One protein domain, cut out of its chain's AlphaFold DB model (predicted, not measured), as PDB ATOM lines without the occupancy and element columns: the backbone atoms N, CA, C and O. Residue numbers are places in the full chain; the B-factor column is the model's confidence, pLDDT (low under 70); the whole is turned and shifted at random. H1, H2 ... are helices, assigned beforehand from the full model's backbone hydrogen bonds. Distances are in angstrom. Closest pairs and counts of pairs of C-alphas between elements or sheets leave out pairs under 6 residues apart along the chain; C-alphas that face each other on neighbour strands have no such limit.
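AT A GLANCE: This is residues 345 to 385 of the 825 residues of the protein "Telomerase reverse transcriptase" of Sclerotinia sclerotiorum (strain ATCC 18683 / 1980 / Ss-1) (UniProt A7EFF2). One long helix, H2, makes most of the long axis, with the short helix H1 folded back beside its first turns. Past the last residues of H2 a loop swings out, where residues 370 to 376 stand free, of which 370 to 371 belong to H2, and then folds back to bring the short helix H3 near H2. The printed part has 41 residues with three named helices, in the order H1, H2, H3, and no named strand; the class is all helix. The whole is loose, with a radius of gyration of the C-alphas of 11.9 A, and spans 37 by 17 by 14 A, a rod in outline.

IN THESE COORDINATES: Start at Pro 345 and find C-alpha 346 at (9.231, 170.923, 313.000), where H1 begins; it holds residues 346 to 349. Next find C-alpha 353 at (15.305, 178.041, 305.955); from there H2, residues 353 to 371, runs 27.0 A to C-alpha 371 at (13.561, 152.757, 296.734). H3 holds residues 380 to 383 and measures 5.1 A from first to last C-alpha.

HOW THE PARTS SIT: Look first at Trp 349 and Gln 355: H1 and H2 touch only at the corner by their tight link, and these closest C-alphas are 4.6 A apart. H2 touches H1 with residues 355 to 359 alone. H3 is close to H2 but not clearly touching, the closest C-alphas being those of Asn 365 and Val 383, 6.2 A apart. H1 and H3 are apart. In H2 every O i to N i+4 pair is within hydrogen-bond range; H1 and H3 are too short for such a pair.

THE WHOLE: The C-alphas of Gly 352 and Phe 375, the two farthest apart, are 37.4 A from each other. The printed part has no cut, and the link from H2 to H3 is short. The mean pLDDT of the printed part is 79.4; look at residues 374 to 375 for the low confidence, under 70.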
ATOM      1  N   PRO A 345       8.462 166.720 315.318       78.88
ATOM      2  CA  PRO A 345       8.101 168.133 315.383       78.88
ATOM      3  C   PRO A 345       9.024 168.997 314.526       78.88
ATOM      4  O   PRO A 345      10.238 168.808 314.545       78.88
ATOM      5  N   HIS A 346       8.470 170.009 313.857       74.62
ATOM      6  CA  HIS A 346       9.231 170.923 313.000       74.62
ATOM      7  C   HIS A 346      10.448 171.566 313.705       74.62
ATOM      8  O   HIS A 346      11.513 171.655 313.096       74.62
ATOM      9  N   GLU A 347      10.354 171.878 315.010       73.69
ATOM     10  CA  GLU A 347      11.476 172.347 315.855       73.69
ATOM     11  C   GLU A 347      12.741 171.457 315.797       73.69
ATOM     12  O   GLU A 347      13.846 171.920 316.086       73.69
ATOM     13  N   PHE A 348      12.601 170.165 315.478       75.00
ATOM     14  CA  PHE A 348      13.703 169.200 315.439       75.00
ATOM     15  C   PHE A 348      14.690 169.474 314.292       75.00
ATOM     16  O   PHE A 348      15.887 169.219 314.431       75.00
ATOM     17  N   TRP A 349      14.203 170.009 313.168       78.38
ATOM     18  CA  TRP A 349      14.994 170.193 311.946       78.38
ATOM     19  C   TRP A 349      15.796 171.502 311.917       78.38
ATOM     20  O   TRP A 349      16.654 171.666 311.046       78.38
ATOM     21  N   GLY A 350      15.552 172.418 312.857       79.00
ATOM     22  CA  GLY A 350      16.189 173.733 312.952       79.00
ATOM     23  C   GLY A 350      15.161 174.861 313.047       79.00
ATOM     24  O   GLY A 350      14.039 174.645 313.493       79.00
ATOM     25  N   MET A 351      15.540 176.064 312.610       75.44
ATOM     26  CA  MET A 351      14.650 177.232 312.514       75.44
ATOM     27  C   MET A 351      14.811 177.904 311.142       75.44
ATOM     28  O   MET A 351      15.902 177.870 310.566       75.44
ATOM     29  N   GLY A 352      13.740 178.507 310.616       79.88
ATOM     30  CA  GLY A 352      13.743 179.175 309.304       79.88
ATOM     31  C   GLY A 352      14.155 178.246 308.153       79.88
ATOM     32  O   GLY A 352      13.873 177.048 308.176       79.88
ATOM     33  N   ASP A 353      14.883 178.772 307.166       79.88
ATOM     34  CA  ASP A 353      15.305 178.041 305.955       79.88
ATOM     35  C   ASP A 353      16.124 176.767 306.231       79.88
ATOM     36  O   ASP A 353      16.196 175.861 305.396       79.88
ATOM     37  N   VAL A 354      16.767 176.678 307.400       79.62
ATOM     38  CA  VAL A 354      17.474 175.466 307.841       79.62
ATOM     39  C   VAL A 354      16.491 174.323 308.072       79.62
ATOM     40  O   VAL A 354      16.771 173.198 307.659       79.62
ATOM     41  N   GLN A 355      15.335 174.616 308.673       82.44
ATOM     42  CA  GLN A 355      14.297 173.638 308.978       82.44
ATOM     43  C   GLN A 355      13.788 172.971 307.694       82.44
ATOM     44  O   GLN A 355      13.900 171.757 307.546       82.44
ATOM     45  N   ALA A 356      13.312 173.770 306.733       83.94
ATOM     46  CA  ALA A 356      12.777 173.272 305.464       83.94
ATOM     47  C   ALA A 356      13.835 172.521 304.632       83.94
ATOM     48  O   ALA A 356      13.542 171.488 304.027       83.94
ATOM     49  N   HIS A 357      15.089 172.993 304.642       85.75
ATOM     50  CA  HIS A 357      16.219 172.320 303.993       85.75
ATOM     51  C   HIS A 357      16.507 170.941 304.609       85.75
ATOM     52  O   HIS A 357      16.643 169.955 303.883       85.75
ATOM     53  N   ASN A 358      16.574 170.853 305.940       86.31
ATOM     54  CA  ASN A 358      16.869 169.609 306.654       86.31
ATOM     55  C   ASN A 358      15.707 168.602 306.564       86.31
ATOM     56  O   ASN A 358      15.947 167.423 306.300       86.31
ATOM     57  N   GLU A 359      14.462 169.063 306.697       85.44
ATOM     58  CA  GLU A 359      13.243 168.258 306.540       85.44
ATOM     59  C   GLU A 359      13.133 167.682 305.109       85.44
ATOM     60  O   GLU A 359      12.878 166.490 304.924       85.44
ATOM     61  N   SER A 360      13.449 168.488 304.086       86.06
ATOM     62  CA  SER A 360      13.512 168.053 302.680       86.06
ATOM     63  C   SER A 360      14.592 166.990 302.431       86.06
ATOM     64  O   SER A 360      14.332 165.971 301.782       86.06
ATOM     65  N   ILE A 361      15.797 167.157 302.995       85.81
ATOM     66  CA  ILE A 361      16.865 166.145 302.911       85.81
ATOM     67  C   ILE A 361      16.468 164.852 303.630       85.81
ATOM     68  O   ILE A 361      16.726 163.762 303.111       85.81
ATOM     69  N   PHE A 362      15.801 164.944 304.781       87.88
ATOM     70  CA  PHE A 362      15.306 163.773 305.495       87.88
ATOM     71  C   PHE A 362      14.255 163.005 304.681       87.88
ATOM     72  O   PHE A 362      14.426 161.806 304.455       87.88
ATOM     73  N   HIS A 363      13.227 163.677 304.152       86.38
ATOM     74  CA  HIS A 363      12.217 163.032 303.307       86.38
ATOM     75  C   HIS A 363      12.819 162.414 302.034       86.38
ATOM     76  O   HIS A 363      12.489 161.280 301.688       86.38
ATOM     77  N   LYS A 364      13.792 163.077 301.401       85.62
ATOM     78  CA  LYS A 364      14.560 162.514 300.280       85.62
ATOM     79  C   LYS A 364      15.336 161.247 300.668       85.62
ATOM     80  O   LYS A 364      15.470 160.332 299.859       85.62
ATOM     81  N   ASN A 365      15.836 161.164 301.900       86.12
ATOM     82  CA  ASN A 365      16.498 159.966 302.414       86.12
ATOM     83  C   ASN A 365      15.513 158.836 302.764       86.12
ATOM     84  O   ASN A 365      15.864 157.670 302.578       86.12
ATOM     85  N   VAL A 366      14.277 159.154 303.167       87.00
ATOM     86  CA  VAL A 366      13.171 158.180 303.275       87.00
ATOM     87  C   VAL A 366      12.837 157.592 301.898       87.00
ATOM     88  O   VAL A 366      12.788 156.370 301.754       87.00
ATOM     89  N   ASP A 367      12.714 158.438 300.871       85.06
ATOM     90  CA  ASP A 367      12.466 158.014 299.485       85.06
ATOM     91  C   ASP A 367      13.578 157.096 298.960       85.06
ATOM     92  O   ASP A 367      13.305 156.006 298.450       85.06
ATOM     93  N   ASN A 368      14.842 157.491 299.162       81.62
ATOM     94  CA  ASN A 368      16.005 156.667 298.834       81.62
ATOM     95  C   ASN A 368      15.942 155.299 299.540       81.62
ATOM     96  O   ASN A 368      16.120 154.268 298.895       81.62
ATOM     97  N   PHE A 369      15.679 155.273 300.853       84.31
ATOM     98  CA  PHE A 369      15.671 154.054 301.670       84.31
ATOM     99  C   PHE A 369      14.564 153.061 301.277       84.31
ATOM    100  O   PHE A 369      14.781 151.843 301.288       84.31
ATOM    101  N   ILE A 370      13.390 153.566 300.896       84.06
ATOM    102  CA  ILE A 370      12.281 152.752 300.384       84.06
ATOM    103  C   ILE A 370      12.615 152.239 298.977       84.06
ATOM    104  O   ILE A 370      12.462 151.045 298.724       84.06
ATOM    105  N   GLY A 371      13.166 153.093 298.107       78.44
ATOM    106  CA  GLY A 371      13.561 152.757 296.734       78.44
ATOM    107  C   GLY A 371      14.782 151.836 296.577       78.44
ATOM    108  O   GLY A 371      15.013 151.331 295.478       78.44
ATOM    109  N   LEU A 372      15.560 151.580 297.638       75.50
ATOM    110  CA  LEU A 372      16.678 150.625 297.606       75.50
ATOM    111  C   LEU A 372      16.227 149.212 297.181       75.50
ATOM    112  O   LEU A 372      15.181 148.710 297.606       75.50
ATOM    113  N   ARG A 373      17.075 148.480 296.457       73.19
ATOM    114  CA  ARG A 373      16.855 147.053 296.145       73.19
ATOM    115  C   ARG A 373      17.264 146.130 297.294       73.19
ATOM    116  O   ARG A 373      17.869 146.531 298.292       73.19
ATOM    117  N   ARG A 374      16.919 144.846 297.162       66.31
ATOM    118  CA  ARG A 374      17.329 143.790 298.098       66.31
ATOM    119  C   ARG A 374      18.863 143.718 298.172       66.31
ATOM    120  O   ARG A 374      19.533 143.689 297.144       66.31
ATOM    121  N   PHE A 375      19.395 143.657 299.393       66.06
ATOM    122  CA  PHE A 375      20.834 143.679 299.710       66.06
ATOM    123  C   PHE A 375      21.583 144.991 299.394       66.06
ATOM    124  O   PHE A 375      22.802 145.036 299.557       66.06
ATOM    125  N   GLU A 376      20.893 146.064 299.000       75.25
ATOM    126  CA  GLU A 376      21.471 147.413 299.034       75.25
ATOM    127  C   GLU A 376      21.394 147.994 300.452       75.25
ATOM    128  O   GLU A 376      20.555 147.595 301.266       75.25
ATOM    129  N   VAL A 377      22.308 148.915 300.759       71.44
ATOM    130  CA  VAL A 377      22.562 149.419 302.115       71.44
ATOM    131  C   VAL A 377      22.679 150.939 302.084       71.44
ATOM    132  O   VAL A 377      23.296 151.486 301.172       71.44
ATOM    133  N   LEU A 378      22.112 151.596 303.098       75.38
ATOM    134  CA  LEU A 378      22.272 153.023 303.371       75.38
ATOM    135  C   LEU A 378      23.145 153.199 304.620       75.38
ATOM    136  O   LEU A 378      22.876 152.561 305.647       75.38
ATOM    137  N   SER A 379      24.167 154.051 304.541       76.31
ATOM    138  CA  SER A 379      25.042 154.371 305.678       76.31
ATOM    139  C   SER A 379      24.601 155.643 306.413       76.31
ATOM    140  O   SER A 379      23.998 156.542 305.821       76.31
ATOM    141  N   LEU A 380      24.926 155.759 307.706       76.44
ATOM    142  CA  LEU A 380      24.621 156.954 308.506       76.44
ATOM    143  C   LEU A 380      25.272 158.213 307.914       76.44
ATOM    144  O   LEU A 380      24.632 159.259 307.846       76.44
ATOM    145  N   HIS A 381      26.506 158.094 307.418       75.25
ATOM    146  CA  HIS A 381      27.199 159.175 306.713       75.25
ATOM    147  C   HIS A 381      26.394 159.753 305.536       75.25
ATOM    148  O   HIS A 381      26.425 160.960 305.320       75.25
ATOM    149  N   GLU A 382      25.665 158.920 304.790       72.75
ATOM    150  CA  GLU A 382      24.857 159.371 303.650       72.75
ATOM    151  C   GLU A 382      23.553 160.033 304.087       72.75
ATOM    152  O   GLU A 382      23.153 161.024 303.485       72.75
ATOM    153  N   VAL A 383      22.930 159.549 305.168       80.19
ATOM    154  CA  VAL A 383      21.751 160.205 305.756       80.19
ATOM    155  C   VAL A 383      22.106 161.586 306.314       80.19
ATOM    156  O   VAL A 383      21.325 162.521 306.172       80.19
ATOM    157  N   MET A 384      23.301 161.734 306.893       77.50
ATOM    158  CA  MET A 384      23.811 163.017 307.390       77.50
ATOM    159  C   MET A 384      24.338 163.946 306.279       77.50
ATOM    160  O   MET A 384      24.570 165.128 306.536       77.50
ATOM    161  N   GLN A 385      24.552 163.461 305.050       76.69
ATOM    162  CA  GLN A 385      25.224 164.247 304.012       76.69
ATOM    163  C   GLN A 385      24.345 165.401 303.501       76.69
ATOM    164  O   GLN A 385      23.399 165.200 302.742       76.69
TER     165      GLN A 385